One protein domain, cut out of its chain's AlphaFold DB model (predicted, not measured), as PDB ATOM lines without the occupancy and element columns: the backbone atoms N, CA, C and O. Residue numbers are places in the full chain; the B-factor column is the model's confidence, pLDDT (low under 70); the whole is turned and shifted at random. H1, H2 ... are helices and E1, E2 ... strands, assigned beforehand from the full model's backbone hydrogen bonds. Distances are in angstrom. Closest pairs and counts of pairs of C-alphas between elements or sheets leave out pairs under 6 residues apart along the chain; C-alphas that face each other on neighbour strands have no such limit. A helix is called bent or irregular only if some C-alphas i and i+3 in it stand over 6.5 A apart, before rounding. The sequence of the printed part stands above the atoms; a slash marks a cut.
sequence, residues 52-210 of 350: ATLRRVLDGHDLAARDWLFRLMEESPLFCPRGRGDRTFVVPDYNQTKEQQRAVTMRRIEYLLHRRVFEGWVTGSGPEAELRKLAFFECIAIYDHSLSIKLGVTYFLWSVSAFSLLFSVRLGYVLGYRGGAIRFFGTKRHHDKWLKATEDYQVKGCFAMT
ATOM      1  N   ALA A  52       0.296 -29.681   7.983       91.69
ATOM      2  CA  ALA A  52      -0.971 -30.184   8.509       91.69
ATOM      3  C   ALA A  52      -1.133 -31.689   8.231       91.69
ATOM      4  O   ALA A  52      -1.617 -32.445   9.075       91.69
ATOM      5  N   THR A  53      -0.684 -32.151   7.066       93.88
ATOM      6  CA  THR A  53      -0.651 -33.569   6.699       93.88
ATOM      7  C   THR A  53       0.361 -34.340   7.532       93.88
ATOM      8  O   THR A  53      -0.003 -35.377   8.085       93.88
ATOM      9  N   LEU A  54       1.584 -33.827   7.717       91.81
ATOM     10  CA  LEU A  54       2.558 -34.484   8.595       91.81
ATOM     11  C   LEU A  54       2.029 -34.597  10.032       91.81
ATOM     12  O   LEU A  54       2.111 -35.663  10.639       91.81
ATOM     13  N   ARG A  55       1.417 -33.530  10.558       90.81
ATOM     14  CA  ARG A  55       0.797 -33.534  11.888       90.81
ATOM     15  C   ARG A  55      -0.293 -34.599  12.007       90.81
ATOM     16  O   ARG A  55      -0.325 -35.318  12.997       90.81
ATOM     17  N   ARG A  56      -1.150 -34.758  10.992       90.06
ATOM     18  CA  ARG A  56      -2.160 -35.834  10.954       90.06
ATOM     19  C   ARG A  56      -1.538 -37.228  10.976       90.06
ATOM     20  O   ARG A  56      -2.092 -38.113  11.610       90.06
ATOM     21  N   VAL A  57      -0.393 -37.430  10.329       88.81
ATOM     22  CA  VAL A  57       0.309 -38.723  10.362       88.81
ATOM     23  C   VAL A  57       0.917 -38.994  11.743       88.81
ATOM     24  O   VAL A  57       0.827 -40.114  12.242       88.81
ATOM     25  N   LEU A  58       1.521 -37.984  12.372       84.88
ATOM     26  CA  LEU A  58       2.243 -38.147  13.640       84.88
ATOM     27  C   LEU A  58       1.332 -38.163  14.874       84.88
ATOM     28  O   LEU A  58       1.583 -38.932  15.802       84.88
ATOM     29  N   ASP A  59       0.286 -37.336  14.873       84.50
ATOM     30  CA  ASP A  59      -0.573 -37.046  16.027       84.50
ATOM     31  C   ASP A  59      -2.056 -37.391  15.769       84.50
ATOM     32  O   ASP A  59      -2.932 -37.024  16.552       84.50
ATOM     33  N   GLY A  60      -2.362 -38.100  14.677       78.06
ATOM     34  CA  GLY A  60      -3.725 -38.328  14.171       78.06
ATOM     35  C   GLY A  60      -4.665 -39.165  15.035       78.06
ATOM     36  O   GLY A  60      -5.759 -39.478  14.582       78.06
ATOM     37  N   HIS A  61      -4.271 -39.541  16.251       79.88
ATOM     38  CA  HIS A  61      -5.142 -40.275  17.164       79.88
ATOM     39  C   HIS A  61      -6.265 -39.392  17.732       79.88
ATOM     40  O   HIS A  61      -7.379 -39.887  17.848       79.88
ATOM     41  N   ASP A  62      -6.009 -38.108  18.031       88.50
ATOM     42  CA  ASP A  62      -7.055 -37.114  18.347       88.50
ATOM     43  C   ASP A  62      -6.489 -35.675  18.323       88.50
ATOM     44  O   ASP A  62      -6.043 -35.134  19.336       88.50
ATOM     45  N   LEU A  63      -6.465 -35.036  17.148       92.06
ATOM     46  CA  LEU A  63      -5.917 -33.678  17.001       92.06
ATOM     47  C   LEU A  63      -6.753 -32.613  17.719       92.06
ATOM     48  O   LEU A  63      -6.195 -31.689  18.311       92.06
ATOM     49  N   ALA A  64      -8.079 -32.749  17.685       93.62
ATOM     50  CA  ALA A  64      -8.984 -31.776  18.282       93.62
ATOM     51  C   ALA A  64      -8.824 -31.742  19.807       93.62
ATOM     52  O   ALA A  64      -8.762 -30.660  20.395       93.62
ATOM     53  N   ALA A  65      -8.684 -32.910  20.443       93.94
ATOM     54  CA  ALA A  65      -8.389 -33.011  21.865       93.94
ATOM     55  C   ALA A  65      -7.033 -32.386  22.217       93.94
ATOM     56  O   ALA A  65      -6.950 -31.620  23.176       93.94
ATOM     57  N   ARG A  66      -5.982 -32.649  21.428       94.25
ATOM     58  CA  ARG A  66      -4.656 -32.034  21.633       94.25
ATOM     59  C   ARG A  66      -4.734 -30.510  21.618       94.25
ATOM     60  O   ARG A  66      -4.290 -29.863  22.564       94.25
ATOM     61  N   ASP A  67      -5.353 -29.949  20.578       94.81
ATOM     62  CA  ASP A  67      -5.509 -28.499  20.418       94.81
ATOM     63  C   ASP A  67      -6.367 -27.883  21.522       94.81
ATOM     64  O   ASP A  67      -6.122 -26.762  21.963       94.81
ATOM     65  N   TRP A  68      -7.400 -28.591  21.971       96.88
ATOM     66  CA  TRP A  68      -8.226 -28.145  23.086       96.88
ATOM     67  C   TRP A  68      -7.448 -28.127  24.406       96.88
ATOM     68  O   TRP A  68      -7.519 -27.148  25.145       96.88
ATOM     69  N   LEU A  69      -6.669 -29.169  24.692       97.12
ATOM     70  CA  LEU A  69      -5.910 -29.256  25.933       97.12
ATOM     71  C   LEU A  69      -4.791 -28.207  26.005       97.12
ATOM     72  O   LEU A  69      -4.613 -27.604  27.060       97.12
ATOM     73  N   PHE A  70      -4.072 -27.946  24.908       95.44
ATOM     74  CA  PHE A  70      -3.076 -26.867  24.892       95.44
ATOM     75  C   PHE A  70      -3.714 -25.493  25.110       95.44
ATOM     76  O   PHE A  70      -3.213 -24.735  25.936       95.44
ATOM     77  N   ARG A  71      -4.872 -25.212  24.496       96.25
ATOM     78  CA  ARG A  71      -5.631 -23.978  24.771       96.25
ATOM     79  C   ARG A  71      -6.004 -23.843  26.249       96.25
ATOM     80  O   ARG A  71      -5.778 -22.795  26.842       96.25
ATOM     81  N   LEU A  72      -6.473 -24.920  26.887       97.06
ATOM     82  CA  LEU A  72      -6.750 -24.904  28.330       97.06
ATOM     83  C   LEU A  72      -5.514 -24.589  29.181       97.06
ATOM     84  O   LEU A  72      -5.655 -23.992  30.252       97.06
ATOM     85  N   MET A  73      -4.327 -25.034  28.757       97.38
ATOM     86  CA  MET A  73      -3.074 -24.701  29.432       97.38
ATOM     87  C   MET A  73      -2.724 -23.224  29.217       97.38
ATOM     88  O   MET A  73      -2.402 -22.534  30.179       97.38
ATOM     89  N   GLU A  74      -2.831 -22.720  27.988       96.12
ATOM     90  CA  GLU A  74      -2.545 -21.321  27.635       96.12
ATOM     91  C   GLU A  74      -3.429 -20.319  28.394       96.12
ATOM     92  O   GLU A  74      -2.955 -19.257  28.795       96.12
ATOM     93  N   GLU A  75      -4.688 -20.671  28.652       94.94
ATOM     94  CA  GLU A  75      -5.660 -19.838  29.373       94.94
ATOM     95  C   GLU A  75      -5.400 -19.734  30.887       94.94
ATOM     96  O   GLU A  75      -6.027 -18.919  31.569       94.94
ATOM     97  N   SER A  76      -4.504 -20.553  31.449       96.69
ATOM     98  CA  SER A  76      -4.323 -20.658  32.899       96.69
ATOM     99  C   SER A  76      -2.909 -20.285  33.347       96.69
ATOM    100  O   SER A  76      -1.929 -20.890  32.902       96.69
ATOM    101  N   PRO A  77      -2.759 -19.382  34.338       96.44
ATOM    102  CA  PRO A  77      -1.446 -19.012  34.862       96.44
ATOM    103  C   PRO A  77      -0.712 -20.193  35.515       96.44
ATOM    104  O   PRO A  77       0.509 -20.155  35.650       96.44
ATOM    105  N   LEU A  78      -1.419 -21.276  35.874       96.88
ATOM    106  CA  LEU A  78      -0.810 -22.503  36.403       96.88
ATOM    107  C   LEU A  78       0.180 -23.143  35.423       96.88
ATOM    108  O   LEU A  78       1.100 -23.842  35.862       96.88
ATOM    109  N   PHE A  79       0.005 -22.910  34.120       97.44
ATOM    110  CA  PHE A  79       0.867 -23.456  33.073       97.44
ATOM    111  C   PHE A  79       1.912 -22.453  32.563       97.44
ATOM    112  O   PHE A  79       2.660 -22.757  31.637       97.44
ATOM    113  N   CYS A  80       2.012 -21.292  33.222       96.56
ATOM    114  CA  CYS A  80       2.964 -20.217  32.934       96.56
ATOM    115  C   CYS A  80       2.998 -19.834  31.438       96.56
ATOM    116  O   CYS A  80       4.043 -19.981  30.796       96.56
ATOM    117  N   PRO A  81       1.874 -19.358  30.871       96.00
ATOM    118  CA  PRO A  81       1.828 -18.911  29.488       96.00
ATOM    119  C   PRO A  81       2.800 -17.745  29.250       96.00
ATOM    120  O   PRO A  81       2.964 -16.853  30.087       96.00
ATOM    121  N   ARG A  82       3.464 -17.758  28.095       91.19
ATOM    122  CA  ARG A  82       4.435 -16.762  27.637       91.19
ATOM    123  C   ARG A  82       4.100 -16.376  26.201       91.19
ATOM    124  O   ARG A  82       4.111 -17.232  25.319       91.19
ATOM    125  N   GLY A  83       3.833 -15.095  25.967       87.00
ATOM    126  CA  GLY A  83       3.653 -14.557  24.619       87.00
ATOM    127  C   GLY A  83       4.998 -14.303  23.941       87.00
ATOM    128  O   GLY A  83       5.915 -13.759  24.559       87.00
ATOM    129  N   ARG A  84       5.122 -14.688  22.671       79.88
ATOM    130  CA  ARG A  84       6.263 -14.338  21.820       79.88
ATOM    131  C   ARG A  84       5.788 -14.130  20.383       79.88
ATOM    132  O   ARG A  84       5.497 -15.097  19.679       79.88
ATOM    133  N   GLY A  85       5.718 -12.866  19.963       79.06
ATOM    134  CA  GLY A  85       5.009 -12.487  18.737       79.06
ATOM    135  C   GLY A  85       3.530 -12.865  18.844       79.06
ATOM    136  O   GLY A  85       2.938 -12.711  19.909       79.06
ATOM    137  N   ASP A  86       2.980 -13.451  17.783       81.44
ATOM    138  CA  ASP A  86       1.566 -13.859  17.711       81.44
ATOM    139  C   ASP A  86       1.286 -15.243  18.332       81.44
ATOM    140  O   ASP A  86       0.212 -15.813  18.139       81.44
ATOM    141  N   ARG A  87       2.260 -15.833  19.038       83.94
ATOM    142  CA  ARG A  87       2.144 -17.172  19.632       83.94
ATOM    143  C   ARG A  87       2.237 -17.123  21.151       83.94
ATOM    144  O   ARG A  87       3.108 -16.455  21.709       83.94
ATOM    145  N   THR A  88       1.392 -17.915  21.801       89.94
ATOM    146  CA  THR A  88       1.473 -18.205  23.234       89.94
ATOM    147  C   THR A  88       2.084 -19.585  23.420       89.94
ATOM    148  O   THR A  88       1.717 -20.535  22.741       89.94
ATOM    149  N   PHE A  89       3.040 -19.696  24.335       89.62
ATOM    150  CA  PHE A  89       3.668 -20.957  24.709       89.62
ATOM    151  C   PHE A  89       3.462 -21.203  26.192       89.62
ATOM    152  O   PHE A  89       3.468 -20.262  26.980       89.62
ATOM    153  N   VAL A  90       3.360 -22.462  26.591       93.94
ATOM    154  CA  VAL A  90       3.329 -22.860  28.000       93.94
ATOM    155  C   VAL A  90       4.624 -23.574  28.354       93.94
ATOM    156  O   VAL A  90       5.118 -24.403  27.592       93.94
ATOM    157  N   VAL A  91       5.199 -23.241  29.508       90.62
ATOM    158  CA  VAL A  91       6.444 -23.853  29.987       90.62
ATOM    159  C   VAL A  91       6.397 -24.021  31.506       90.62
ATOM    160  O   VAL A  91       5.901 -23.132  32.192       90.62
ATOM    161  N   PRO A  92       6.877 -25.132  32.084       91.38
ATOM    162  CA  PRO A  92       7.044 -25.217  33.529       91.38
ATOM    163  C   PRO A  92       8.009 -24.150  34.054       91.38
ATOM    164  O   PRO A  92       8.993 -23.803  33.401       91.38
ATOM    165  N   ASP A  93       7.765 -23.659  35.267       91.94
ATOM    166  CA  ASP A  93       8.737 -22.824  35.965       91.94
ATOM    167  C   ASP A  93       9.826 -23.702  36.596       91.94
ATOM    168  O   ASP A  93       9.634 -24.321  37.644       91.94
ATOM    169  N   TYR A  94      10.980 -23.756  35.935       88.00
ATOM    170  CA  TYR A  94      12.126 -24.552  36.372       88.00
ATOM    171  C   TYR A  94      12.853 -23.982  37.601       88.00
ATOM    172  O   TYR A  94      13.717 -24.665  38.145       88.00
ATOM    173  N   ASN A  95      12.503 -22.778  38.071       93.44
ATOM    174  CA  ASN A  95      13.102 -22.179  39.272       93.44
ATOM    175  C   ASN A  95      12.367 -22.560  40.564       93.44
ATOM    176  O   ASN A  95      12.780 -22.169  41.657       93.44
ATOM    177  N   GLN A  96      11.272 -23.314  40.464       94.31
ATOM    178  CA  GLN A  96      10.501 -23.732  41.625       94.31
ATOM    179  C   GLN A  96      11.281 -24.705  42.513       94.31
ATOM    180  O   GLN A  96      11.861 -25.690  42.048       94.31
ATOM    181  N   THR A  97      11.193 -24.486  43.823       95.75
ATOM    182  CA  THR A  97      11.598 -25.456  44.852       95.75
ATOM    183  C   THR A  97      10.793 -26.757  44.745       95.75
ATOM    184  O   THR A  97       9.728 -26.801  44.125       95.75
ATOM    185  N   LYS A  98      11.253 -27.834  45.399       93.31
ATOM    186  CA  LYS A  98      10.531 -29.122  45.445       93.31
ATOM    187  C   LYS A  98       9.096 -28.948  45.948       93.31
ATOM    188  O   LYS A  98       8.164 -29.511  45.380       93.31
ATOM    189  N   GLU A  99       8.920 -28.174  47.010       94.00
ATOM    190  CA  GLU A  99       7.631 -27.916  47.648       94.00
ATOM    191  C   GLU A  99       6.696 -27.155  46.701       94.00
ATOM    192  O   GLU A  99       5.539 -27.545  46.536       94.00
ATOM    193  N   GLN A 100       7.209 -26.131  46.010       95.94
ATOM    194  CA  GLN A 100       6.451 -25.382  45.005       95.94
ATOM    195  C   GLN A 100       6.059 -26.259  43.811       95.94
ATOM    196  O   GLN A 100       4.901 -26.215  43.396       95.94
ATOM    197  N   GLN A 101       6.976 -27.095  43.308       95.31
ATOM    198  CA  GLN A 101       6.684 -28.038  42.226       95.31
ATOM    199  C   GLN A 101       5.541 -28.980  42.619       95.31
ATOM    200  O   GLN A 101       4.579 -29.134  41.876       95.31
ATOM    201  N   ARG A 102       5.579 -29.562  43.823       94.19
ATOM    202  CA  ARG A 102       4.504 -30.451  44.301       94.19
ATOM    203  C   ARG A 102       3.167 -29.738  44.428       94.19
ATOM    204  O   ARG A 102       2.148 -30.271  43.988       94.19
ATOM    205  N   ALA A 103       3.173 -28.541  45.009       95.06
ATOM    206  CA  ALA A 103       1.964 -27.749  45.179       95.06
ATOM    207  C   ALA A 103       1.344 -27.380  43.824       95.06
ATOM    208  O   ALA A 103       0.147 -27.588  43.618       95.06
ATOM    209  N   VAL A 104       2.145 -26.885  42.870       96.75
ATOM    210  CA  VAL A 104       1.629 -26.517  41.547       96.75
ATOM    211  C   VAL A 104       1.177 -27.741  40.755       96.75
ATOM    212  O   VAL A 104       0.144 -27.665  40.095       96.75
ATOM    213  N   THR A 105       1.870 -28.884  40.855       95.81
ATOM    214  CA  THR A 105       1.437 -30.113  40.181       95.81
ATOM    215  C   THR A 105       0.046 -30.531  40.655       95.81
ATOM    216  O   THR A 105      -0.808 -30.814  39.822       95.81
ATOM    217  N   MET A 106      -0.236 -30.495  41.963       95.00
ATOM    218  CA  MET A 106      -1.579 -30.817  42.469       95.00
ATOM    219  C   MET A 106      -2.640 -29.814  41.998       95.00
ATOM    220  O   MET A 106      -3.707 -30.232  41.551       95.00
ATOM    221  N   ARG A 107      -2.334 -28.509  42.004       97.50
ATOM    222  CA  ARG A 107      -3.249 -27.470  41.487       97.50
ATOM    223  C   ARG A 107      -3.540 -27.631  39.993       97.50
ATOM    224  O   ARG A 107      -4.660 -27.388  39.557       97.50
ATOM    225  N   ARG A 108      -2.550 -28.054  39.199       97.81
ATOM    226  CA  ARG A 108      -2.734 -28.375  37.772       97.81
ATOM    227  C   ARG A 108      -3.682 -29.558  37.600       97.81
ATOM    228  O   ARG A 108      -4.563 -29.484  36.754       97.81
ATOM    229  N   ILE A 109      -3.538 -30.615  38.403       96.00
ATOM    230  CA  ILE A 109      -4.452 -31.767  38.355       96.00
ATOM    231  C   ILE A 109      -5.884 -31.332  38.670       96.00
ATOM    232  O   ILE A 109      -6.791 -31.658  37.913       96.00
ATOM    233  N   GLU A 110      -6.084 -30.555  39.733       96.56
ATOM    234  CA  GLU A 110      -7.401 -30.031  40.108       96.56
ATOM    235  C   GLU A 110      -8.018 -29.165  38.997       96.56
ATOM    236  O   GLU A 110      -9.178 -29.347  38.631       96.56
ATOM    237  N   TYR A 111      -7.229 -28.273  38.394       98.00
ATOM    238  CA  TYR A 111      -7.670 -27.465  37.259       98.00
ATOM    239  C   TYR A 111      -8.131 -28.324  36.070       98.00
ATOM    240  O   TYR A 111      -9.208 -28.096  35.518       98.00
ATOM    241  N   LEU A 112      -7.339 -29.330  35.689       97.50
ATOM    242  CA  LEU A 112      -7.669 -30.234  34.584       97.50
ATOM    243  C   LEU A 112      -8.904 -31.095  34.907       97.50
ATOM    244  O   LEU A 112      -9.755 -31.303  34.039       97.50
ATOM    245  N   LEU A 113      -9.050 -31.532  36.160       95.50
ATOM    246  CA  LEU A 113     -10.222 -32.264  36.640       95.50
ATOM    247  C   LEU A 113     -11.501 -31.425  36.505       95.50
ATOM    248  O   LEU A 113     -12.473 -31.898  35.920       95.50
ATOM    249  N   HIS A 114     -11.493 -30.163  36.950       96.94
ATOM    250  CA  HIS A 114     -12.647 -29.256  36.821       96.94
ATOM    251  C   HIS A 114     -13.038 -28.966  35.365       96.94
ATOM    252  O   HIS A 114     -14.196 -28.669  35.076       96.94
ATOM    253  N   ARG A 115     -12.093 -29.084  34.428       97.44
ATOM    254  CA  ARG A 115     -12.347 -28.978  32.983       97.44
ATOM    255  C   ARG A 115     -12.737 -30.308  32.334       97.44
ATOM    256  O   ARG A 115     -12.844 -30.364  31.113       97.44
ATOM    257  N   ARG A 116     -12.976 -31.358  33.131       95.62
ATOM    258  CA  ARG A 116     -13.376 -32.704  32.682       95.62
ATOM    259  C   ARG A 116     -12.349 -33.363  31.756       95.62
ATOM    260  O   ARG A 116     -12.697 -34.203  30.934       95.62
ATOM    261  N   VAL A 117     -11.065 -33.021  31.901       96.00
ATOM    262  CA  VAL A 117      -9.987 -33.602  31.078       96.00
ATOM    263  C   VAL A 117      -9.896 -35.116  31.270       96.00
ATOM    264  O   VAL A 117      -9.620 -35.830  30.310       96.00
ATOM    265  N   PHE A 118     -10.155 -35.600  32.489       92.62
ATOM    266  CA  PHE A 118     -10.029 -37.012  32.873       92.62
ATOM    267  C   PHE A 118     -11.313 -37.832  32.694       92.62
ATOM    268  O   PHE A 118     -11.343 -39.015  33.026       92.62
ATOM    269  N   GLU A 119     -12.381 -37.226  32.178       91.62
ATOM    270  CA  GLU A 119     -13.643 -37.929  31.976       91.62
ATOM    271  C   GLU A 119     -13.475 -39.092  30.994       91.62
ATOM    272  O   GLU A 119     -12.939 -38.934  29.895       91.62
ATOM    273  N   GLY A 120     -13.928 -40.277  31.401       87.50
ATOM    274  CA  GLY A 120     -13.817 -41.486  30.597       87.50
ATOM    275  C   GLY A 120     -12.405 -42.070  30.521       87.50
ATOM    276  O   GLY A 120     -12.208 -43.040  29.793       87.50
ATOM    277  N   TRP A 121     -11.420 -41.549  31.263       86.88
ATOM    278  CA  TRP A 121     -10.071 -42.133  31.278       86.88
ATOM    279  C   TRP A 121     -10.042 -43.537  31.876       86.88
ATOM    280  O   TRP A 121      -9.171 -44.342  31.530       86.88
ATOM    281  N   VAL A 122     -10.979 -43.821  32.778       84.31
ATOM    282  CA  VAL A 122     -11.064 -45.082  33.510       84.31
ATOM    283  C   VAL A 122     -12.323 -45.851  33.126       84.31
ATOM    284  O   VAL A 122     -12.264 -47.069  32.945       84.31
ATOM    285  N   THR A 123     -13.464 -45.169  33.023       84.06
ATOM    286  CA  THR A 123     -14.748 -45.819  32.736       84.06
ATOM    287  C   THR A 123     -15.093 -45.839  31.254       84.06
ATOM    288  O   THR A 123     -15.934 -46.641  30.846       84.06
ATOM    289  N   GLY A 124     -14.461 -44.980  30.450       82.88
ATOM    290  CA  GLY A 124     -14.628 -44.969  29.004       82.88
ATOM    291  C   GLY A 124     -14.101 -46.255  28.372       82.88
ATOM    292  O   GLY A 124     -13.171 -46.892  28.867       82.88
ATOM    293  N   SER A 125     -14.722 -46.659  27.269       80.44
ATOM    294  CA  SER A 125     -14.345 -47.867  26.539       80.44
ATOM    295  C   SER A 125     -14.414 -47.634  25.042       80.44
ATOM    296  O   SER A 125     -15.278 -46.902  24.567       80.44
ATOM    297  N   GLY A 126     -13.555 -48.329  24.304       81.19
ATOM    298  CA  GLY A 126     -13.515 -48.282  22.847       81.19
ATOM    299  C   GLY A 126     -12.338 -47.464  22.306       81.19
ATOM    300  O   GLY A 126     -11.665 -46.763  23.065       81.19
ATOM    301  N   PRO A 127     -12.058 -47.571  20.996       79.69
ATOM    302  CA  PRO A 127     -10.866 -46.981  20.390       79.69
ATOM    303  C   PRO A 127     -10.776 -45.464  20.560       79.69
ATOM    304  O   PRO A 127      -9.721 -44.962  20.920       79.69
ATOM    305  N   GLU A 128     -11.874 -44.738  20.357       83.81
ATOM    306  CA  GLU A 128     -11.893 -43.271  20.432       83.81
ATOM    307  C   GLU A 128     -11.539 -42.754  21.834       83.81
ATOM    308  O   GLU A 128     -10.675 -41.894  21.979       83.81
ATOM    309  N   ALA A 129     -12.128 -43.343  22.882       84.62
ATOM    310  CA  ALA A 129     -11.819 -42.992  24.268       84.62
ATOM    311  C   ALA A 129     -10.342 -43.256  24.612       84.62
ATOM    312  O   ALA A 129      -9.690 -42.431  25.254       84.62
ATOM    313  N   GLU A 130      -9.784 -44.378  24.142       79.25
ATOM    314  CA  GLU A 130      -8.369 -44.710  24.345       79.25
ATOM    315  C   GLU A 130      -7.430 -43.748  23.605       79.25
ATOM    316  O   GLU A 130      -6.420 -43.320  24.170       79.25
ATOM    317  N   LEU A 131      -7.762 -43.384  22.364       82.75
ATOM    318  CA  LEU A 131      -6.978 -42.447  21.560       82.75
ATOM    319  C   LEU A 131      -7.017 -41.032  22.147       82.75
ATOM    320  O   LEU A 131      -5.971 -40.396  22.263       82.75
ATOM    321  N   ARG A 132      -8.181 -40.565  22.609       88.25
ATOM    322  CA  ARG A 132      -8.317 -39.269  23.285       88.25
ATOM    323  C   ARG A 132      -7.533 -39.209  24.594       88.25
ATOM    324  O   ARG A 132      -6.812 -38.245  24.855       88.25
ATOM    325  N   LYS A 133      -7.621 -40.267  25.406       86.69
ATOM    326  CA  LYS A 133      -6.837 -40.423  26.640       86.69
ATOM    327  C   LYS A 133      -5.333 -40.372  26.357       86.69
ATOM    328  O   LYS A 133      -4.596 -39.695  27.074       86.69
ATOM    329  N   LEU A 134      -4.883 -41.038  25.291       82.88
ATOM    330  CA  LEU A 134      -3.492 -41.002  24.844       82.88
ATOM    331  C   LEU A 134      -3.062 -39.595  24.409       82.88
ATOM    332  O   LEU A 134      -2.018 -39.123  24.856       82.88
ATOM    333  N   ALA A 135      -3.881 -38.909  23.605       88.56
ATOM    334  CA  ALA A 135      -3.639 -37.529  23.184       88.56
ATOM    335  C   ALA A 135      -3.422 -36.603  24.379       88.56
ATOM    336  O   ALA A 135      -2.434 -35.866  24.424       88.56
ATOM    337  N   PHE A 136      -4.320 -36.660  25.363       92.38
ATOM    338  CA  PHE A 136      -4.190 -35.835  26.554       92.38
ATOM    339  C   PHE A 136      -2.954 -36.185  27.374       92.38
ATOM    340  O   PHE A 136      -2.228 -35.284  27.794       92.38
ATOM    341  N   PHE A 137      -2.683 -37.475  27.584       88.06
ATOM    342  CA  PHE A 137      -1.521 -37.891  28.355       88.06
ATOM    343  C   PHE A 137      -0.201 -37.459  27.709       88.06
ATOM    344  O   PHE A 137       0.680 -36.959  28.406       88.06
ATOM    345  N   GLU A 138      -0.073 -37.596  26.387       87.38
ATOM    346  CA  GLU A 138       1.108 -37.133  25.656       87.38
ATOM    347  C   GLU A 138       1.270 -35.612  25.746       87.38
ATOM    348  O   GLU A 138       2.366 -35.147  26.041       87.38
ATOM    349  N   CYS A 139       0.201 -34.824  25.584       91.62
ATOM    350  CA  CYS A 139       0.277 -33.363  25.733       91.62
ATOM    351  C   CYS A 139       0.702 -32.944  27.147       91.62
ATOM    352  O   CYS A 139       1.544 -32.064  27.315       91.62
ATOM    353  N   ILE A 140       0.157 -33.604  28.174       92.56
ATOM    354  CA  ILE A 140       0.555 -33.371  29.565       92.56
ATOM    355  C   ILE A 140       2.025 -33.735  29.774       92.56
ATOM    356  O   ILE A 140       2.738 -32.992  30.442       92.56
ATOM    357  N   ALA A 141       2.487 -34.848  29.199       88.31
ATOM    358  CA  ALA A 141       3.885 -35.243  29.268       88.31
ATOM    359  C   ALA A 141       4.791 -34.211  28.583       88.31
ATOM    360  O   ALA A 141       5.758 -33.786  29.208       88.31
ATOM    361  N   ILE A 142       4.457 -33.745  27.371       89.38
ATOM    362  CA  ILE A 142       5.195 -32.675  26.669       89.38
ATOM    363  C   ILE A 142       5.384 -31.452  27.573       89.38
ATOM    364  O   ILE A 142       6.455 -30.848  27.560       89.38
ATOM    365  N   TYR A 143       4.359 -31.099  28.352       92.62
ATOM    366  CA  TYR A 143       4.409 -29.962  29.260       92.62
ATOM    367  C   TYR A 143       5.210 -30.244  30.546       92.62
ATOM    368  O   TYR A 143       6.197 -29.563  30.805       92.62
ATOM    369  N   ASP A 144       4.793 -31.207  31.376       91.56
ATOM    370  CA  ASP A 144       5.365 -31.458  32.707       91.56
ATOM    371  C   ASP A 144       5.386 -32.957  33.036       91.56
ATOM    372  O   ASP A 144       4.354 -33.607  33.233       91.56
ATOM    373  N   HIS A 145       6.591 -33.504  33.181       87.75
ATOM    374  CA  HIS A 145       6.777 -34.909  33.525       87.75
ATOM    375  C   HIS A 145       6.262 -35.268  34.918       87.75
ATOM    376  O   HIS A 145       5.789 -36.378  35.130       87.75
ATOM    377  N   SER A 146       6.396 -34.383  35.909       90.19
ATOM    378  CA  SER A 146       5.942 -34.711  37.265       90.19
ATOM    379  C   SER A 146       4.424 -34.875  37.280       90.19
ATOM    380  O   SER A 146       3.896 -35.782  37.927       90.19
ATOM    381  N   LEU A 147       3.738 -34.025  36.512       92.88
ATOM    382  CA  LEU A 147       2.301 -34.096  36.291       92.88
ATOM    383  C   LEU A 147       1.909 -35.390  35.568       92.88
ATOM    384  O   LEU A 147       1.038 -36.112  36.059       92.88
ATOM    385  N   SER A 148       2.582 -35.732  34.464       89.19
ATOM    386  CA  SER A 148       2.293 -36.974  33.736       89.19
ATOM    387  C   SER A 148       2.573 -38.220  34.576       89.19
ATOM    388  O   SER A 148       1.770 -39.146  34.567       89.19
ATOM    389  N   ILE A 149       3.635 -38.246  35.385       85.38
ATOM    390  CA  ILE A 149       3.930 -39.382  36.268       85.38
ATOM    391  C   ILE A 149       2.865 -39.533  37.361       85.38
ATOM    392  O   ILE A 149       2.376 -40.641  37.568       85.38
ATOM    393  N   LYS A 150       2.442 -38.449  38.028       87.62
ATOM    394  CA  LYS A 150       1.367 -38.521  39.041       87.62
ATOM    395  C   LYS A 150       0.055 -39.048  38.453       87.62
ATOM    396  O   LYS A 150      -0.592 -39.915  39.049       87.62
ATOM    397  N   LEU A 151      -0.319 -38.554  37.275       88.00
ATOM    398  CA  LEU A 151      -1.515 -39.006  36.563       88.00
ATOM    399  C   LEU A 151      -1.362 -40.445  36.067       88.00
ATOM    400  O   LEU A 151      -2.287 -41.233  36.207       88.00
ATOM    401  N   GLY A 152      -0.187 -40.818  35.565       81.75
ATOM    402  CA  GLY A 152       0.098 -42.167  35.091       81.75
ATOM    403  C   GLY A 152       0.071 -43.206  36.209       81.75
ATOM    404  O   GLY A 152      -0.477 -44.288  36.031       81.75
ATOM    405  N   VAL A 153       0.575 -42.882  37.400       79.38
ATOM    406  CA  VAL A 153       0.440 -43.774  38.562       79.38
ATOM    407  C   VAL A 153      -1.033 -43.962  38.925       79.38
ATOM    408  O   VAL A 153      -1.471 -45.098  39.094       79.38
ATOM    409  N   THR A 154      -1.802 -42.871  38.996       82.25
ATOM    410  CA  THR A 154      -3.210 -42.895  39.429       82.25
ATOM    411  C   THR A 154      -4.114 -43.590  38.410       82.25
ATOM    412  O   THR A 154      -4.852 -44.512  38.747       82.25
ATOM    413  N   TYR A 155      -4.043 -43.180  37.147       80.00
ATOM    414  CA  TYR A 155      -4.941 -43.661  36.107       80.00
ATOM    415  C   TYR A 155      -4.422 -44.917  35.412       80.00
ATOM    416  O   TYR A 155      -5.248 -45.744  35.037       80.00
ATOM    417  N   PHE A 156      -3.096 -45.102  35.293       75.31
ATOM    418  CA  PHE A 156      -2.519 -46.208  34.520       75.31
ATOM    419  C   PHE A 156      -2.009 -47.411  35.313       75.31
ATOM    420  O   PHE A 156      -2.369 -48.543  34.984       75.31
ATOM    421  N   LEU A 157      -1.199 -47.209  36.358       71.25
ATOM    422  CA  LEU A 157      -0.768 -48.337  37.207       71.25
ATOM    423  C   LEU A 157      -1.888 -48.798  38.119       71.25
ATOM    424  O   LEU A 157      -2.127 -49.994  38.248       71.25
ATOM    425  N   TRP A 158      -2.545 -47.848  38.777       61.50
ATOM    426  CA  TRP A 158      -3.530 -48.139  39.804       61.50
ATOM    427  C   TRP A 158      -4.880 -48.547  39.201       61.50
ATOM    428  O   TRP A 158      -5.386 -49.626  39.522       61.50
ATOM    429  N   SER A 159      -5.437 -47.745  38.285       56.00
ATOM    430  CA  SER A 159      -6.771 -47.997  37.722       56.00
ATOM    431  C   SER A 159      -6.788 -48.874  36.467       56.00
ATOM    432  O   SER A 159      -7.278 -49.997  36.546       56.00
ATOM    433  N   VAL A 160      -6.317 -48.386  35.312       55.66
ATOM    434  CA  VAL A 160      -6.579 -48.969  33.975       55.66
ATOM    435  C   VAL A 160      -5.350 -48.869  33.085       55.66
ATOM    436  O   VAL A 160      -4.767 -47.815  33.014       55.66
ATOM    437  N   SER A 161      -4.993 -49.882  32.299       54.72
ATOM    438  CA  SER A 161      -3.843 -49.804  31.385       54.72
ATOM    439  C   SER A 161      -3.880 -48.561  30.504       54.72
ATOM    440  O   SER A 161      -4.881 -48.291  29.836       54.72
ATOM    441  N   ALA A 162      -2.732 -47.905  30.365       49.03
ATOM    442  CA  ALA A 162      -2.395 -47.358  29.066       49.03
ATOM    443  C   ALA A 162      -2.178 -48.557  28.127       49.03
ATOM    444  O   ALA A 162      -1.417 -49.465  28.460       49.03
ATOM    445  N   PHE A 163      -2.854 -48.558  26.978       50.69
ATOM    446  CA  PHE A 163      -2.649 -49.456  25.835       50.69
ATOM    447  C   PHE A 163      -3.202 -50.889  25.879       50.69
ATOM    448  O   PHE A 163      -2.603 -51.805  26.434       50.69
ATOM    449  N   SER A 164      -4.231 -51.098  25.053       45.91
ATOM    450  CA  SER A 164      -4.466 -52.358  24.329       45.91
ATOM    451  C   SER A 164      -4.397 -52.190  22.795       45.91
ATOM    452  O   SER A 164      -4.517 -53.188  22.095       45.91
ATOM    453  N   LEU A 165      -4.224 -50.970  22.246       38.38
ATOM    454  CA  LEU A 165      -4.452 -50.712  20.808       38.38
ATOM    455  C   LEU A 165      -3.202 -50.336  19.984       38.38
ATOM    456  O   LEU A 165      -2.970 -50.946  18.945       38.38
ATOM    457  N   LEU A 166      -2.351 -49.388  20.402       42.25
ATOM    458  CA  LEU A 166      -1.253 -48.930  19.523       42.25
ATOM    459  C   LEU A 166      -0.119 -49.968  19.372       42.25
ATOM    460  O   LEU A 166       0.544 -49.986  18.336       42.25
ATOM    461  N   PHE A 167       0.094 -50.857  20.355       41.84
ATOM    462  CA  PHE A 167       1.038 -51.978  20.199       41.84
ATOM    463  C   PHE A 167       0.524 -52.995  19.168       41.84
ATOM    464  O   PHE A 167       1.312 -53.607  18.452       41.84
ATOM    465  N   SER A 168      -0.798 -53.121  19.036       41.00
ATOM    466  CA  SER A 168      -1.425 -53.999  18.049       41.00
ATOM    467  C   SER A 168      -1.441 -53.413  16.646       41.00
ATOM    468  O   SER A 168      -1.249 -54.158  15.688       41.00
ATOM    469  N   VAL A 169      -1.581 -52.093  16.508       38.53
ATOM    470  CA  VAL A 169      -1.616 -51.439  15.189       38.53
ATOM    471  C   VAL A 169      -0.214 -51.256  14.590       38.53
ATOM    472  O   VAL A 169      -0.060 -51.376  13.380       38.53
ATOM    473  N   ARG A 170       0.831 -51.014  15.400       40.72
ATOM    474  CA  ARG A 170       2.184 -50.719  14.876       40.72
ATOM    475  C   ARG A 170       3.098 -51.944  14.708       40.72
ATOM    476  O   ARG A 170       4.087 -51.848  13.992       40.72
ATOM    477  N   LEU A 171       2.777 -53.075  15.344       38.00
ATOM    478  CA  LEU A 171       3.569 -54.320  15.291       38.00
ATOM    479  C   LEU A 171       2.777 -55.549  14.807       38.00
ATOM    480  O   LEU A 171       3.349 -56.629  14.727       38.00
ATOM    481  N   GLY A 172       1.485 -55.423  14.477       30.94
ATOM    482  CA  GLY A 172       0.690 -56.530  13.924       30.94
ATOM    483  C   GLY A 172       0.307 -57.635  14.922       30.94
ATOM    484  O   GLY A 172      -0.171 -58.686  14.505       30.94
ATOM    485  N   TYR A 173       0.477 -57.414  16.232       32.62
ATOM    486  CA  TYR A 173       0.141 -58.393  17.274       32.62
ATOM    487  C   TYR A 173      -1.008 -57.907  18.166       32.62
ATOM    488  O   TYR A 173      -0.854 -56.977  18.961       32.62
ATOM    489  N   VAL A 174      -2.161 -58.581  18.107       30.97
ATOM    490  CA  VAL A 174      -3.253 -58.416  19.083       30.97
ATOM    491  C   VAL A 174      -2.858 -59.113  20.386       30.97
ATOM    492  O   VAL A 174      -3.267 -60.235  20.668       30.97
ATOM    493  N   LEU A 175      -2.016 -58.471  21.191       36.12
ATOM    494  CA  LEU A 175      -1.837 -58.878  22.577       36.12
ATOM    495  C   LEU A 175      -2.917 -58.180  23.407       36.12
ATOM    496  O   LEU A 175      -2.840 -56.979  23.658       36.12
ATOM    497  N   GLY A 176      -3.935 -58.941  23.813       37.69
ATOM    498  CA  GLY A 176      -5.012 -58.493  24.700       37.69
ATOM    499  C   GLY A 176      -4.517 -58.205  26.119       37.69
ATOM    500  O   GLY A 176      -4.820 -58.947  27.053       37.69
ATOM    501  N   TYR A 177      -3.739 -57.136  26.290       40.69
ATOM    502  CA  TYR A 177      -3.283 -56.663  27.590       40.69
ATOM    503  C   TYR A 177      -4.409 -55.901  28.293       40.69
ATOM    504  O   TYR A 177      -4.776 -54.790  27.924       40.69
ATOM    505  N   ARG A 178      -4.955 -56.503  29.350       43.47
ATOM    506  CA  ARG A 178      -5.882 -55.851  30.280       43.47
ATOM    507  C   ARG A 178      -5.078 -55.240  31.437       43.47
ATOM    508  O   ARG A 178      -5.070 -55.811  32.505       43.47
ATOM    509  N   GLY A 179      -4.308 -54.172  31.256       52.81
ATOM    510  CA  GLY A 179      -3.516 -53.589  32.366       52.81
ATOM    511  C   GLY A 179      -4.308 -52.695  33.345       52.81
ATOM    512  O   GLY A 179      -5.498 -52.438  33.139       52.81
ATOM    513  N   GLY A 180      -3.615 -52.209  34.388       66.75
ATOM    514  CA  GLY A 180      -4.128 -51.489  35.571       66.75
ATOM    515  C   GLY A 180      -4.407 -52.437  36.745       66.75
ATOM    516  O   GLY A 180      -5.110 -53.425  36.558       66.75
ATOM    517  N   ALA A 181      -3.862 -52.188  37.942       76.38
ATOM    518  CA  ALA A 181      -3.907 -53.138  39.059       76.38
ATOM    519  C   ALA A 181      -5.345 -53.535  39.424       76.38
ATOM    520  O   ALA A 181      -5.671 -54.720  39.447       76.38
ATOM    521  N   ILE A 182      -6.228 -52.551  39.621       83.00
ATOM    522  CA  ILE A 182      -7.634 -52.795  39.971       83.00
ATOM    523  C   ILE A 182      -8.394 -53.418  38.800       83.00
ATOM    524  O   ILE A 182      -9.161 -54.357  39.000       83.00
ATOM    525  N   ARG A 183      -8.192 -52.933  37.571       80.19
ATOM    526  CA  ARG A 183      -8.898 -53.462  36.395       80.19
ATOM    527  C   ARG A 183      -8.493 -54.903  36.073       80.19
ATOM    528  O   ARG A 183      -9.353 -55.687  35.681       80.19
ATOM    529  N   PHE A 184      -7.217 -55.244  36.247       77.12
ATOM    530  CA  PHE A 184      -6.666 -56.555  35.914       77.12
ATOM    531  C   PHE A 184      -6.849 -57.573  37.034       77.12
ATOM    532  O   PHE A 184      -7.442 -58.628  36.814       77.12
ATOM    533  N   PHE A 185      -6.350 -57.255  38.232       80.06
ATOM    534  CA  PHE A 185      -6.366 -58.166  39.375       80.06
ATOM    535  C   PHE A 185      -7.675 -58.083  40.166       80.06
ATOM    536  O   PHE A 185      -7.983 -58.976  40.947       80.06
ATOM    537  N   GLY A 186      -8.475 -57.031  39.988       85.81
ATOM    538  CA  GLY A 186      -9.758 -56.888  40.665       85.81
ATOM    539  C   GLY A 186     -10.903 -57.604  39.952       85.81
ATOM    540  O   GLY A 186     -10.976 -57.682  38.729       85.81
ATOM    541  N   THR A 187     -11.840 -58.101  40.748       89.94
ATOM    542  CA  THR A 187     -13.183 -58.540  40.332       89.94
ATOM    543  C   THR A 187     -14.184 -57.372  40.287       89.94
ATOM    544  O   THR A 187     -13.871 -56.271  40.743       89.94
ATOM    545  N   LYS A 188     -15.418 -57.609  39.804       92.12
ATOM    546  CA  LYS A 188     -16.479 -56.583  39.668       92.12
ATOM    547  C   LYS A 188     -16.657 -55.720  40.926       92.12
ATOM    548  O   LYS A 188     -16.714 -54.503  40.828       92.12
ATOM    549  N   ARG A 189     -16.638 -56.334  42.112       92.81
ATOM    550  CA  ARG A 189     -16.747 -55.630  43.405       92.81
ATOM    551  C   ARG A 189     -15.658 -54.572  43.623       92.81
ATOM    552  O   ARG A 189     -15.924 -53.522  44.191       92.81
ATOM    553  N   HIS A 190     -14.438 -54.825  43.148       91.50
ATOM    554  CA  HIS A 190     -13.345 -53.855  43.204       91.50
ATOM    555  C   HIS A 190     -13.529 -52.756  42.166       91.50
ATOM    556  O   HIS A 190     -13.232 -51.596  42.436       91.50
ATOM    557  N   HIS A 191     -14.013 -53.125  40.977       90.19
ATOM    558  CA  HIS A 191     -14.249 -52.180  39.893       90.19
ATOM    559  C   HIS A 191     -15.302 -51.151  40.291       90.19
ATOM    560  O   HIS A 191     -15.037 -49.954  40.211       90.19
ATOM    561  N   ASP A 192     -16.436 -51.631  40.797       91.25
ATOM    562  CA  ASP A 192     -17.549 -50.805  41.264       91.25
ATOM    563  C   ASP A 192     -17.123 -49.887  42.421       91.25
ATOM    564  O   ASP A 192     -17.513 -48.723  42.466       91.25
ATOM    565  N   LYS A 193     -16.280 -50.390  43.336       88.81
ATOM    566  CA  LYS A 193     -15.808 -49.636  44.506       88.81
ATOM    567  C   LYS A 193     -14.826 -48.520  44.142       88.81
ATOM    568  O   LYS A 193     -14.884 -47.449  44.736       88.81
ATOM    569  N   TRP A 194     -13.902 -48.766  43.210       87.69
ATOM    570  CA  TRP A 194     -12.710 -47.920  43.082       87.69
ATOM    571  C   TRP A 194     -12.555 -47.187  41.753       87.69
ATOM    572  O   TRP A 194     -11.924 -46.130  41.732       87.69
ATOM    573  N   LEU A 195     -13.075 -47.710  40.640       87.94
ATOM    574  CA  LEU A 195     -12.747 -47.152  39.323       87.94
ATOM    575  C   LEU A 195     -13.350 -45.760  39.123       87.94
ATOM    576  O   LEU A 195     -12.616 -44.837  38.779       87.94
ATOM    577  N   LYS A 196     -14.647 -45.581  39.406       89.69
ATOM    578  CA  LYS A 196     -15.293 -44.271  39.239       89.69
ATOM    579  C   LYS A 196     -14.734 -43.227  40.209       89.69
ATOM    580  O   LYS A 196     -14.349 -42.143  39.787       89.69
ATOM    581  N   ALA A 197     -14.564 -43.597  41.477       88.38
ATOM    582  CA  ALA A 197     -13.964 -42.719  42.477       88.38
ATOM    583  C   ALA A 197     -12.513 -42.323  42.135       88.38
ATOM    584  O   ALA A 197     -12.068 -41.234  42.497       88.38
ATOM    585  N   THR A 198     -11.766 -43.186  41.433       88.88
ATOM    586  CA  THR A 198     -10.437 -42.816  40.934       88.88
ATOM    587  C   THR A 198     -10.523 -41.872  39.736       88.88
ATOM    588  O   THR A 198      -9.761 -40.911  39.683       88.88
ATOM    589  N   GLU A 199     -11.449 -42.108  38.798       89.00
ATOM    590  CA  GLU A 199     -11.692 -41.209  37.658       89.00
ATOM    591  C   GLU A 199     -11.937 -39.772  38.123       89.00
ATOM    592  O   GLU A 199     -11.247 -38.848  37.691       89.00
ATOM    593  N   ASP A 200     -12.831 -39.630  39.101       89.44
ATOM    594  CA  ASP A 200     -13.242 -38.355  39.691       89.44
ATOM    595  C   ASP A 200     -12.207 -37.799  40.694       89.44
ATOM    596  O   ASP A 200     -12.457 -36.809  41.379       89.44
ATOM    597  N   TYR A 201     -11.036 -38.441  40.806       88.38
ATOM    598  CA  TYR A 201      -9.910 -38.051  41.664       88.38
ATOM    599  C   TYR A 201     -10.229 -37.969  43.174       88.38
ATOM    600  O   TYR A 201      -9.465 -37.395  43.969       88.38
ATOM    601  N   GLN A 202     -11.336 -38.590  43.593       86.81
ATOM    602  CA  GLN A 202     -11.726 -38.758  44.995       86.81
ATOM    603  C   GLN A 202     -10.783 -39.746  45.688       86.81
ATOM    604  O   GLN A 202     -10.315 -39.494  46.798       86.81
ATOM    605  N   VAL A 203     -10.417 -40.821  44.984       82.69
ATOM    606  CA  VAL A 203      -9.411 -41.791  45.422       82.69
ATOM    607  C   VAL A 203      -8.109 -41.541  44.673       82.69
ATOM    608  O   VAL A 203      -8.029 -41.679  43.455       82.69
ATOM    609  N   LYS A 204      -7.064 -41.186  45.422       80.69
ATOM    610  CA  LYS A 204      -5.713 -40.955  44.897       80.69
ATOM    611  C   LYS A 204      -4.889 -42.212  45.140       80.69
ATOM    612  O   LYS A 204      -4.474 -42.481  46.266       80.69
ATOM    613  N   GLY A 205      -4.722 -43.006  44.089       74.25
ATOM    614  CA  GLY A 205      -3.998 -44.270  44.146       74.25
ATOM    615  C   GLY A 205      -2.479 -44.101  44.151       74.25
ATOM    616  O   GLY A 205      -1.935 -43.137  43.618       74.25
ATOM    617  N   CYS A 206      -1.785 -45.089  44.706       77.81
ATOM    618  CA  CYS A 206      -0.344 -45.265  44.548       77.81
ATOM    619  C   CYS A 206      -0.026 -46.740  44.291       77.81
ATOM    620  O   CYS A 206      -0.834 -47.615  44.591       77.81
ATOM    621  N   PHE A 207       1.171 -47.031  43.784       77.25
ATOM    622  CA  PHE A 207       1.621 -48.400  43.554       77.25
ATOM    623  C   PHE A 207       2.878 -48.686  44.384       77.25
ATOM    624  O   PHE A 207       3.960 -48.201  44.058       77.25
ATOM    625  N   ALA A 208       2.729 -49.428  45.484       76.44
ATOM    626  CA  ALA A 208       3.789 -49.649  46.473       76.44
ATOM    627  C   ALA A 208       4.367 -51.072  46.379       76.44
ATOM    628  O   ALA A 208       4.035 -51.952  47.157       76.44
ATOM    629  N   MET A 209       5.224 -51.309  45.390       71.62
ATOM    630  CA  MET A 209       5.848 -52.622  45.170       71.62
ATOM    631  C   MET A 209       7.325 -52.662  45.565       71.62
ATOM    632  O   MET A 209       7.833 -53.682  46.020       71.62
ATOM    633  N   THR A 210       8.037 -51.560  45.334       68.69
ATOM    634  CA  THR A 210       9.468 -51.473  45.611       68.69
ATOM    635  C   THR A 210       9.699 -51.325  47.105       68.69
ATOM    636  O   THR A 210       9.157 -50.419  47.738       68.69
TER     637      THR A 210
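AT A GLANCE: This is residues 52 to 210 of the 350 residues of an uncharacterized protein of Ensete ventricosum (UniProt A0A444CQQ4). A helical hairpin, H4 and H5, makes the middle of a helical body: H2 packs on H4, H3 crosses one end of H5, and H7 and H8 pack on the other end of H5. The small strand hairpin E1 and E2 lies beside the end of H2 at one end of the longest axis, H1 is on the outside, and a loop holding H6 leaves H5 and folds back to H7. The printed part has 159 residues, mostly helix, with the order H1 H2 E1 E2 H3 H4 H5 H6 H7 H8; E1 and E2 are antiparallel. It is compact, with a radius of gyration of the C-alphas of 16.7 A and spans of 52 by 41 by 28 A.

IN THESE COORDINATES: Find C-alpha 52 at (-0.971, -30.184, 8.509), where H1, residues 52 to 59, begins. Next come H2, residues 63 to 74, 16.6 A long, then strands E1, residues 81 to 84, and E2, residues 87 to 90. H3, residues 98 to 114, runs 24.7 A from C-alpha 98 at (10.531, -29.122, 45.445). H4, residues 127 to 143, measures 24.5 A, and H5, residues 145 to 159, 19.3 A. Read on through H6, residues 166 to 171, and H7, residues 181 to 185, to H8, residues 188 to 199, 16.2 A long, ending at C-alpha 199 (-11.692, -41.209, 37.658). H8 is irregular: C-alphas 193 and 196 are 7.5 A apart.

HOW THE PARTS SIT: Start at the hub, H5, which touches four helices. It forms a helical hairpin with H4, at a shallow tilt of 31 degrees, opposite ways; their closest C-alphas, Ala 141 and Ser 148, are 5.0 A apart. H3 touches H5 at a steep tilt of 57 degrees, closest at C-alphas Thr 105 and Leu 147, 5.6 A. At the other end of H5, H8 touches it at C-alphas Ser 159 and Leu 195, 6.2 A, and H7 at C-alphas Trp 158 and Ala 181, 5.1 A. H2 touches H4 at C-alphas Arg 66 and Ala 135, 5.8 A, the same way at a tilt of 35.2 degrees, only just steep. H1 is close to H2 but not clearly touching, with C-alphas Arg 56 and Leu 63 7.4 A apart. H6 touches no helix. Between E1 and E2, a hairpin, N 82 and O 89 are 2.7 A apart, within hydrogen-bond range. In H1, H2, H3, H4, H6 and H7 every O i to N i+4 pair is within hydrogen-bond range; in H5 9 of 11 are, and in H8 6 of 8.

THE WHOLE: The two C-alphas farthest apart, those of Gly 85 and Arg 189, are 54.3 A apart. The printed part has no cut, and the link from H3 to H4, 12 residues, is long. Look for low confidence at residues 158 to 180 and residue 210, which are under 70; the mean pLDDT of the printed part is 82.4.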